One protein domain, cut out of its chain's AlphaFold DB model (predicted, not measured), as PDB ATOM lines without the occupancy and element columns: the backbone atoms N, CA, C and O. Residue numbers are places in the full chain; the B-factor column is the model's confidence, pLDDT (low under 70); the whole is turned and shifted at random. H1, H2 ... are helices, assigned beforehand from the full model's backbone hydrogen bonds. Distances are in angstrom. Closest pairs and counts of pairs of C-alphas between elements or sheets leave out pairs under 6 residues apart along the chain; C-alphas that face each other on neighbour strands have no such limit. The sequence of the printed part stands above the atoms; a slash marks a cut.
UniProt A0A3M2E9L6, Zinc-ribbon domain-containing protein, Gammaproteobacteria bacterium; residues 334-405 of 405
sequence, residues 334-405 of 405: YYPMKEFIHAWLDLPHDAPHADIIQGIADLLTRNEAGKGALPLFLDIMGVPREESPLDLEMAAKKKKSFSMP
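Overview. This is residues 334 to 405 of the 405 residues of the protein "Zinc-ribbon domain-containing protein" of Gammaproteobacteria bacterium (UniProt A0A3M2E9L6). Three short helices, H1, H2 and H3, pack together as a small crossed cluster, their centres making a triangle, and a fourth helix, H4, leads away from it as an arm whose residues 395 to 401 stick out together with the end of the chain, residues 402 to 405. H1 runs across H2 and H3 at large angles, while H2 and H3 run opposite ways, and H4 meets H3 near its own beginning. The printed part has 72 residues, with four named helices in the order H1, H2, H3, H4 and no named strand; the class is all helix. The whole is only just compact, close to loose, with a radius of gyration of the C-alphas of 13.3 A, and it is elongated, spanning 38 by 25 by 21 A.

Along the chain. Find C-alpha 335 at (-37.149, 15.405, -3.749); from there H1, residues 335 to 345, runs 15.5 A to Leu 345. Next look at C-alpha 353 at (-39.110, 5.189, 9.651), where H2, residues 353 to 365, begins its 18.2 A. H3 is the shortest, residues 374 to 381, with 10.7 A from first to last C-alpha. H4, residues 389 to 401, runs 19.7 A and ends with C-alpha 401 at (-51.845, 23.407, -8.157).

Arrangement. Begin at H3, the hub, which touches the three other helices. It touches H2 with 5 pairs of C-alphas within 8 A, the closest being those of Ala 361 and Leu 374, 6.3 A apart; the two run opposite ways at a steep tilt of 47 degrees. H3 and H1 only just touch, with 3 such pairs, the closest C-alphas being those of Lys 338 and Met 381 at 5.9 A, and they run opposite ways at a steep tilt of 60 degrees. H1 and H2 also only just touch, with 3 pairs, H2 with residues 356 to 360 alone; the closest C-alphas are those of Leu 345 and Gly 359, 6.1 A apart, and the lines stand about perpendicular at 77 degrees. H4 only just touches H3, with 3 pairs and with its residues 390 to 391 alone; the closest C-alphas, of Leu 376 and Leu 390, are 7.7 A apart, and the two run the same way at a steep tilt of 46 degrees. H4 is apart from H1 and H2. In the backbones of H1, H2 and H3 every O i to N i+4 pair is within hydrogen-bond range; in H4 it is 7 of 9.

Size, cuts and confidence. Look for the two C-alphas farthest apart at Arg 366 and Pro 405, 39.7 A from each other. Without residues 395 to 405, which stand free, the body spans 30 by 23 by 21 A. The printed part has no cut, and its three links are short. Mean pLDDT of the printed part is 72.2; it is under 70 at residue 350, residues 367 to 371 and residues 386 to 405, and H4 has a mean of 51.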
ATOM      1  N   TYR A 334     -41.393  16.007  -4.097       81.88
ATOM      2  CA  TYR A 334     -40.712  16.751  -3.041       81.88
ATOM      3  C   TYR A 334     -39.239  16.362  -2.837       81.88
ATOM      4  O   TYR A 334     -38.722  16.561  -1.743       81.88
ATOM      5  N   TYR A 335     -38.542  15.856  -3.867       80.44
ATOM      6  CA  TYR A 335     -37.149  15.405  -3.749       80.44
ATOM      7  C   TYR A 335     -36.228  16.395  -3.007       80.44
ATOM      8  O   TYR A 335     -35.660  15.993  -1.993       80.44
ATOM      9  N   PRO A 336     -36.149  17.695  -3.366       82.25
ATOM     10  CA  PRO A 336     -35.310  18.636  -2.619       82.25
ATOM     11  C   PRO A 336     -35.700  18.772  -1.137       82.25
ATOM     12  O   PRO A 336     -34.848  18.983  -0.281       82.25
ATOM     13  N   MET A 337     -36.984  18.635  -0.806       85.19
ATOM     14  CA  MET A 337     -37.433  18.691   0.586       85.19
ATOM     15  C   MET A 337     -37.084  17.413   1.350       85.19
ATOM     16  O   MET A 337     -36.734  17.500   2.521       85.19
ATOM     17  N   LYS A 338     -37.126  16.244   0.701       85.00
ATOM     18  CA  LYS A 338     -36.639  14.994   1.300       85.00
ATOM     19  C   LYS A 338     -35.149  15.095   1.616       85.00
ATOM     20  O   LYS A 338     -34.754  14.832   2.748       85.00
ATOM     21  N   GLU A 339     -34.352  15.567   0.654       81.75
ATOM     22  CA  GLU A 339     -32.920  15.820   0.858       81.75
ATOM     23  C   GLU A 339     -32.686  16.806   2.011       81.75
ATOM     24  O   GLU A 339     -31.847  16.549   2.869       81.75
ATOM     25  N   PHE A 340     -33.470  17.892   2.091       86.00
ATOM     26  CA  PHE A 340     -33.409  18.834   3.215       86.00
ATOM     27  C   PHE A 340     -33.636  18.159   4.560       86.00
ATOM     28  O   PHE A 340     -32.894  18.424   5.500       86.00
ATOM     29  N   ILE A 341     -34.666  17.323   4.671       87.00
ATOM     30  CA  ILE A 341     -35.046  16.698   5.938       87.00
ATOM     31  C   ILE A 341     -33.981  15.686   6.363       87.00
ATOM     32  O   ILE A 341     -33.524  15.759   7.501       87.00
ATOM     33  N   HIS A 342     -33.520  14.815   5.460       85.44
ATOM     34  CA  HIS A 342     -32.413  13.893   5.745       85.44
ATOM     35  C   HIS A 342     -31.158  14.647   6.202       85.44
ATOM     36  O   HIS A 342     -30.615  14.368   7.271       85.44
ATOM     37  N   ALA A 343     -30.763  15.680   5.455       81.38
ATOM     38  CA  ALA A 343     -29.639  16.546   5.794       81.38
ATOM     39  C   ALA A 343     -29.793  17.256   7.144       81.38
ATOM     40  O   ALA A 343     -28.827  17.414   7.893       81.38
ATOM     41  N   TRP A 344     -31.000  17.729   7.451       84.44
ATOM     42  CA  TRP A 344     -31.288  18.440   8.688       84.44
ATOM     43  C   TRP A 344     -31.273  17.507   9.898       84.44
ATOM     44  O   TRP A 344     -30.796  17.893  10.969       84.44
ATOM     45  N   LEU A 345     -31.765  16.284   9.741       86.56
ATOM     46  CA  LEU A 345     -31.787  15.281  10.803       86.56
ATOM     47  C   LEU A 345     -30.463  14.526  10.944       86.56
ATOM     48  O   LEU A 345     -30.282  13.850  11.947       86.56
ATOM     49  N   ASP A 346     -29.545  14.685   9.986       82.75
ATOM     50  CA  ASP A 346     -28.306  13.901   9.897       82.75
ATOM     51  C   ASP A 346     -28.592  12.389   9.812       82.75
ATOM     52  O   ASP A 346     -27.926  11.557  10.423       82.75
ATOM     53  N   LEU A 347     -29.645  12.043   9.061       81.25
ATOM     54  CA  LEU A 347     -30.104  10.673   8.859       81.25
ATOM     55  C   LEU A 347     -29.839  10.234   7.417       81.25
ATOM     56  O   LEU A 347     -30.134  10.997   6.489       81.25
ATOM     57  N   PRO A 348     -29.347   9.002   7.194       73.44
ATOM     58  CA  PRO A 348     -29.183   8.478   5.847       73.44
ATOM     59  C   PRO A 348     -30.546   8.251   5.166       73.44
ATOM     60  O   PRO A 348     -31.596   8.225   5.813       73.44
ATOM     61  N   HIS A 349     -30.548   8.106   3.838       72.94
ATOM     62  CA  HIS A 349     -31.778   7.914   3.048       72.94
ATOM     63  C   HIS A 349     -32.526   6.617   3.362       72.94
ATOM     64  O   HIS A 349     -33.723   6.530   3.105       72.94
ATOM     65  N   ASP A 350     -31.828   5.618   3.890       68.88
ATOM     66  CA  ASP A 350     -32.353   4.322   4.322       68.88
ATOM     67  C   ASP A 350     -32.632   4.268   5.833       68.88
ATOM     68  O   ASP A 350     -32.860   3.188   6.380       68.88
ATOM     69  N   ALA A 351     -32.629   5.421   6.514       77.44
ATOM     70  CA  ALA A 351     -32.937   5.491   7.933       77.44
ATOM     71  C   ALA A 351     -34.306   4.849   8.235       77.44
ATOM     72  O   ALA A 351     -35.284   5.110   7.520       77.44
ATOM     73  N   PRO A 352     -34.409   4.047   9.310       82.25
ATOM     74  CA  PRO A 352     -35.676   3.491   9.756       82.25
ATOM     75  C   PRO A 352     -36.750   4.570   9.910       82.25
ATOM     76  O   PRO A 352     -36.499   5.657  10.431       82.25
ATOM     77  N   HIS A 353     -37.989   4.250   9.526       86.44
ATOM     78  CA  HIS A 353     -39.110   5.189   9.651       86.44
ATOM     79  C   HIS A 353     -39.288   5.713  11.083       86.44
ATOM     80  O   HIS A 353     -39.654   6.870  11.258       86.44
ATOM     81  N   ALA A 354     -38.998   4.891  12.097       85.19
ATOM     82  CA  ALA A 354     -39.054   5.296  13.500       85.19
ATOM     83  C   ALA A 354     -38.114   6.477  13.804       85.19
ATOM     84  O   ALA A 354     -38.534   7.441  14.444       85.19
ATOM     85  N   ASP A 355     -36.889   6.445  13.276       86.81
ATOM     86  CA  ASP A 355     -35.889   7.498  13.478       86.81
ATOM     87  C   ASP A 355     -36.292   8.782  12.747       86.81
ATOM     88  O   ASP A 355     -36.164   9.882  13.286       86.81
ATOM     89  N   ILE A 356     -36.856   8.646  11.541       87.75
ATOM     90  CA  ILE A 356     -37.394   9.775  10.770       87.75
ATOM     91  C   ILE A 356     -38.560  10.431  11.524       87.75
ATOM     92  O   ILE A 356     -38.582  11.654  11.674       87.75
ATOM     93  N   ILE A 357     -39.513   9.639  12.029       89.50
ATOM     94  CA  ILE A 357     -40.666  10.136  12.796       89.50
ATOM     95  C   ILE A 357     -40.190  10.884  14.040       89.50
ATOM     96  O   ILE A 357     -40.615  12.021  14.264       89.50
ATOM     97  N   GLN A 358     -39.298  10.271  14.820       88.94
ATOM     98  CA  GLN A 358     -38.784  10.869  16.047       88.94
ATOM     99  C   GLN A 358     -38.009  12.157  15.752       88.94
ATOM    100  O   GLN A 358     -38.271  13.185  16.373       88.94
ATOM    101  N   GLY A 359     -37.126  12.144  14.751       89.06
ATOM    102  CA  GLY A 359     -36.342  13.315  14.366       89.06
ATOM    103  C   GLY A 359     -37.211  14.498  13.929       89.06
ATOM    104  O   GLY A 359     -36.961  15.640  14.324       89.06
ATOM    105  N   ILE A 360     -38.276  14.245  13.159       88.94
ATOM    106  CA  ILE A 360     -39.225  15.293  12.756       88.94
ATOM    107  C   ILE A 360     -40.047  15.775  13.959       88.94
ATOM    108  O   ILE A 360     -40.261  16.979  14.109       88.94
ATOM    109  N   ALA A 361     -40.503  14.880  14.836       87.06
ATOM    110  CA  ALA A 361     -41.234  15.270  16.041       87.06
ATOM    111  C   ALA A 361     -40.378  16.170  16.956       87.06
ATOM    112  O   ALA A 361     -40.839  17.222  17.410       87.06
ATOM    113  N   ASP A 362     -39.107  15.820  17.148       86.50
ATOM    114  CA  ASP A 362     -38.139  16.600  17.925       86.50
ATOM    115  C   ASP A 362     -37.834  17.961  17.285       86.50
ATOM    116  O   ASP A 362     -37.579  18.945  17.985       86.50
ATOM    117  N   LEU A 363     -37.872  18.046  15.953       81.81
ATOM    118  CA  LEU A 363     -37.750  19.308  15.228       81.81
ATOM    119  C   LEU A 363     -38.950  20.223  15.495       81.81
ATOM    120  O   LEU A 363     -38.786  21.412  15.775       81.81
ATOM    121  N   LEU A 364     -40.159  19.671  15.381       83.31
ATOM    122  CA  LEU A 364     -41.402  20.434  15.435       83.31
ATOM    123  C   LEU A 364     -41.768  20.861  16.856       83.31
ATOM    124  O   LEU A 364     -42.330  21.936  17.038       83.31
ATOM    125  N   THR A 365     -41.405  20.082  17.874       78.94
ATOM    126  CA  THR A 365     -41.628  20.447  19.287       78.94
ATOM    127  C   THR A 365     -40.835  21.680  19.722       78.94
ATOM    128  O   THR A 365     -41.256  22.389  20.634       78.94
ATOM    129  N   ARG A 366     -39.732  22.002  19.033       72.25
ATOM    130  CA  ARG A 366     -38.919  23.202  19.291       72.25
ATOM    131  C   ARG A 366     -39.544  24.494  18.756       72.25
ATOM    132  O   ARG A 366     -39.004  25.567  19.016       72.25
ATOM    133  N   ASN A 367     -40.646  24.420  18.003       67.12
ATOM    134  CA  ASN A 367     -41.277  25.577  17.375       67.12
ATOM    135  C   ASN A 367     -42.806  25.512  17.508       67.12
ATOM    136  O   ASN A 367     -43.441  24.609  16.973       67.12
ATOM    137  N   GLU A 368     -43.428  26.501  18.157       65.75
ATOM    138  CA  GLU A 368     -44.892  26.544  18.294       65.75
ATOM    139  C   GLU A 368     -45.629  26.545  16.948       65.75
ATOM    140  O   GLU A 368     -46.711  25.970  16.852       65.75
ATOM    141  N   ALA A 369     -45.020  27.100  15.894       66.38
ATOM    142  CA  ALA A 369     -45.568  27.074  14.537       66.38
ATOM    143  C   ALA A 369     -45.559  25.669  13.896       66.38
ATOM    144  O   ALA A 369     -46.200  25.460  12.870       66.38
ATOM    145  N   GLY A 370     -44.823  24.715  14.477       65.62
ATOM    146  CA  GLY A 370     -44.733  23.326  14.028       65.62
ATOM    147  C   GLY A 370     -45.759  22.385  14.667       65.62
ATOM    148  O   GLY A 370     -45.860  21.228  14.251       65.62
ATOM    149  N   LYS A 371     -46.536  22.851  15.659       66.38
ATOM    150  CA  LYS A 371     -47.579  22.041  16.309       66.38
ATOM    151  C   LYS A 371     -48.599  21.573  15.264       66.38
ATOM    152  O   LYS A 371     -49.222  22.380  14.584       66.38
ATOM    153  N   GLY A 372     -48.752  20.256  15.133       72.44
ATOM    154  CA  GLY A 372     -49.667  19.631  14.172       72.44
ATOM    155  C   GLY A 372     -49.109  19.448  12.756       72.44
ATOM    156  O   GLY A 372     -49.771  18.811  11.949       72.44
ATOM    157  N   ALA A 373     -47.897  19.921  12.443       82.50
ATOM    158  CA  ALA A 373     -47.303  19.769  11.110       82.50
ATOM    159  C   ALA A 373     -46.634  18.401  10.877       82.50
ATOM    160  O   ALA A 373     -46.270  18.090   9.746       82.50
ATOM    161  N   LEU A 374     -46.481  17.569  11.916       84.56
ATOM    162  CA  LEU A 374     -45.839  16.252  11.815       84.56
ATOM    163  C   LEU A 374     -46.406  15.399  10.665       84.56
ATOM    164  O   LEU A 374     -45.609  14.928   9.856       84.56
ATOM    165  N   PRO A 375     -47.736  15.272  10.491       83.06
ATOM    166  CA  PRO A 375     -48.297  14.450   9.424       83.06
ATOM    167  C   PRO A 375     -47.894  14.927   8.013       83.06
ATOM    168  O   PRO A 375     -47.539  14.117   7.161       83.06
ATOM    169  N   LEU A 376     -47.820  16.245   7.789       83.38
ATOM    170  CA  LEU A 376     -47.358  16.832   6.522       83.38
ATOM    171  C   LEU A 376     -45.915  16.420   6.187       83.38
ATOM    172  O   LEU A 376     -45.607  16.091   5.043       83.38
ATOM    173  N   PHE A 377     -45.015  16.467   7.170       86.31
ATOM    174  CA  PHE A 377     -43.619  16.091   6.951       86.31
ATOM    175  C   PHE A 377     -43.469  14.583   6.720       86.31
ATOM    176  O   PHE A 377     -42.672  14.183   5.875       86.31
ATOM    177  N   LEU A 378     -44.270  13.754   7.397       86.75
ATOM    178  CA  LEU A 378     -44.299  12.311   7.150       86.75
ATOM    179  C   LEU A 378     -44.779  11.984   5.726       86.75
ATOM    180  O   LEU A 378     -44.152  11.159   5.062       86.75
ATOM    181  N   ASP A 379     -45.780  12.700   5.202       83.56
ATOM    182  CA  ASP A 379     -46.209  12.562   3.800       83.56
ATOM    183  C   ASP A 379     -45.118  12.950   2.812       83.56
ATOM    184  O   ASP A 379     -44.902  12.258   1.816       83.56
ATOM    185  N   ILE A 380     -44.427  14.066   3.075       85.69
ATOM    186  CA  ILE A 380     -43.296  14.502   2.250       85.69
ATOM    187  C   ILE A 380     -42.243  13.401   2.211       85.69
ATOM    188  O   ILE A 380     -41.713  13.139   1.137       85.69
ATOM    189  N   MET A 381     -41.970  12.740   3.338       84.69
ATOM    190  CA  MET A 381     -40.988  11.659   3.439       84.69
ATOM    191  C   MET A 381     -41.495  10.315   2.902       84.69
ATOM    192  O   MET A 381     -40.684   9.436   2.627       84.69
ATOM    193  N   GLY A 382     -42.801  10.160   2.665       81.62
ATOM    194  CA  GLY A 382     -43.407   8.888   2.268       81.62
ATOM    195  C   GLY A 382     -43.469   7.867   3.409       81.62
ATOM    196  O   GLY A 382     -43.528   6.669   3.150       81.62
ATOM    197  N   VAL A 383     -43.433   8.333   4.660       83.25
ATOM    198  CA  VAL A 383     -43.553   7.480   5.843       83.25
ATOM    199  C   VAL A 383     -45.038   7.176   6.081       83.25
ATOM    200  O   VAL A 383     -45.824   8.118   6.200       83.25
ATOM    201  N   PRO A 384     -45.448   5.895   6.166       75.50
ATOM    202  CA  PRO A 384     -46.830   5.530   6.455       75.50
ATOM    203  C   PRO A 384     -47.307   6.126   7.783       75.50
ATOM    204  O   PRO A 384     -46.599   6.055   8.789       75.50
ATOM    205  N   ARG A 385     -48.519   6.687   7.797       71.25
ATOM    206  CA  ARG A 385     -49.159   7.262   8.989       71.25
ATOM    207  C   ARG A 385     -50.682   7.170   8.909       71.25
ATOM    208  O   ARG A 385     -51.232   6.951   7.834       71.25
ATOM    209  N   GLU A 386     -51.344   7.399  10.039       62.69
ATOM    210  CA  GLU A 386     -52.797   7.576  10.096       62.69
ATOM    211  C   GLU A 386     -53.224   8.936   9.506       62.69
ATOM    212  O   GLU A 386     -52.468   9.922   9.530       62.69
ATOM    213  N   GLU A 387     -54.434   8.979   8.940       57.94
ATOM    214  CA  GLU A 387     -55.009  10.186   8.335       57.94
ATOM    215  C   GLU A 387     -55.230  11.292   9.386       57.94
ATOM    216  O   GLU A 387     -55.653  11.051  10.516       57.94
ATOM    217  N   SER A 388     -54.941  12.532   8.996       57.12
ATOM    218  CA  SER A 388     -55.000  13.747   9.809       57.12
ATOM    219  C   SER A 388     -55.999  14.750   9.213       57.12
ATOM    220  O   SER A 388     -56.149  14.816   7.993       57.12
ATOM    221  N   PRO A 389     -56.636  15.624  10.018       52.69
ATOM    222  CA  PRO A 389     -57.512  16.694   9.521       52.69
ATOM    223  C   PRO A 389     -56.865  17.636   8.485       52.69
ATOM    224  O   PRO A 389     -57.567  18.243   7.677       52.69
ATOM    225  N   LEU A 390     -55.531  17.745   8.480       54.41
ATOM    226  CA  LEU A 390     -54.757  18.521   7.498       54.41
ATOM    227  C   LEU A 390     -54.771  17.905   6.086       54.41
ATOM    228  O   LEU A 390     -54.552  18.616   5.101       54.41
ATOM    229  N   ASP A 391     -55.086  16.615   5.966       57.25
ATOM    230  CA  ASP A 391     -55.050  15.863   4.703       57.25
ATOM    231  C   ASP A 391     -56.164  16.322   3.763       57.25
ATOM    232  O   ASP A 391     -55.965  16.463   2.553       57.25
ATOM    233  N   LEU A 392     -57.312  16.684   4.340       55.47
ATOM    234  CA  LEU A 392     -58.453  17.268   3.639       55.47
ATOM    235  C   LEU A 392     -58.118  18.656   3.066       55.47
ATOM    236  O   LEU A 392     -58.525  18.993   1.950       55.47
ATOM    237  N   GLU A 393     -57.329  19.451   3.792       54.50
ATOM    238  CA  GLU A 393     -56.935  20.801   3.375       54.50
ATOM    239  C   GLU A 393     -55.847  20.771   2.284       54.50
ATOM    240  O   GLU A 393     -55.881  21.549   1.321       54.50
ATOM    241  N   MET A 394     -54.899  19.833   2.382       54.66
ATOM    242  CA  MET A 394     -53.867  19.622   1.365       54.66
ATOM    243  C   MET A 394     -54.408  18.986   0.085       54.66
ATOM    244  O   MET A 394     -53.987  19.385  -1.004       54.66
ATOM    245  N   ALA A 395     -55.359  18.052   0.175       56.53
ATOM    246  CA  ALA A 395     -56.039  17.487  -0.989       56.53
ATOM    247  C   ALA A 395     -56.786  18.572  -1.790       56.53
ATOM    248  O   ALA A 395     -56.743  18.585  -3.026       56.53
ATOM    249  N   ALA A 396     -57.394  19.540  -1.097       49.91
ATOM    250  CA  ALA A 396     -58.035  20.697  -1.715       49.91
ATOM    251  C   ALA A 396     -57.028  21.644  -2.405       49.91
ATOM    252  O   ALA A 396     -57.316  22.166  -3.486       49.91
ATOM    253  N   LYS A 397     -55.831  21.839  -1.830       52.69
ATOM    254  CA  LYS A 397     -54.758  22.660  -2.429       52.69
ATOM    255  C   LYS A 397     -54.053  21.955  -3.599       52.69
ATOM    256  O   LYS A 397     -53.853  22.590  -4.631       52.69
ATOM    257  N   LYS A 398     -53.778  20.643  -3.517       47.28
ATOM    258  CA  LYS A 398     -53.218  19.837  -4.627       47.28
ATOM    259  C   LYS A 398     -54.103  19.892  -5.876       47.28
ATOM    260  O   LYS A 398     -53.584  20.083  -6.971       47.28
ATOM    261  N   LYS A 399     -55.434  19.828  -5.733       48.44
ATOM    262  CA  LYS A 399     -56.362  19.999  -6.871       48.44
ATOM    263  C   LYS A 399     -56.232  21.357  -7.574       48.44
ATOM    264  O   LYS A 399     -56.468  21.420  -8.775       48.44
ATOM    265  N   LYS A 400     -55.841  22.428  -6.872       42.88
ATOM    266  CA  LYS A 400     -55.621  23.764  -7.462       42.88
ATOM    267  C   LYS A 400     -54.252  23.918  -8.131       42.88
ATOM    268  O   LYS A 400     -54.158  24.609  -9.135       42.88
ATOM    269  N   SER A 401     -53.206  23.276  -7.611       40.09
ATOM    270  CA  SER A 401     -51.845  23.407  -8.157       40.09
ATOM    271  C   SER A 401     -51.619  22.610  -9.447       40.09
ATOM    272  O   SER A 401     -50.797  23.007 -10.260       40.09
ATOM    273  N   PHE A 402     -52.350  21.506  -9.643       40.59
ATOM    274  CA  PHE A 402     -52.266  20.659 -10.845       40.59
ATOM    275  C   PHE A 402     -53.345  20.973 -11.903       40.59
ATOM    276  O   PHE A 402     -53.488  20.226 -12.865       40.59
ATOM    277  N   SER A 403     -54.121  22.051 -11.724       34.41
ATOM    278  CA  SER A 403     -55.179  22.481 -12.657       34.41
ATOM    279  C   SER A 403     -54.931  23.840 -13.319       34.41
ATOM    280  O   SER A 403     -55.826  24.349 -13.993       34.41
ATOM    281  N   MET A 404     -53.738  24.428 -13.179       29.62
ATOM    282  CA  MET A 404     -53.348  25.541 -14.049       29.62
ATOM    283  C   MET A 404     -52.704  24.982 -15.333       29.62
ATOM    284  O   MET A 404     -51.828  24.125 -15.207       29.62
ATOM    285  N   PRO A 405     -53.193  25.396 -16.519       38.06
ATOM    286  CA  PRO A 405     -52.840  24.821 -17.820       38.06
ATOM    287  C   PRO A 405     -51.383  25.030 -18.232       38.06
ATOM    288  O   PRO A 405     -50.776  26.038 -17.796       38.06
TER     289      PRO A 405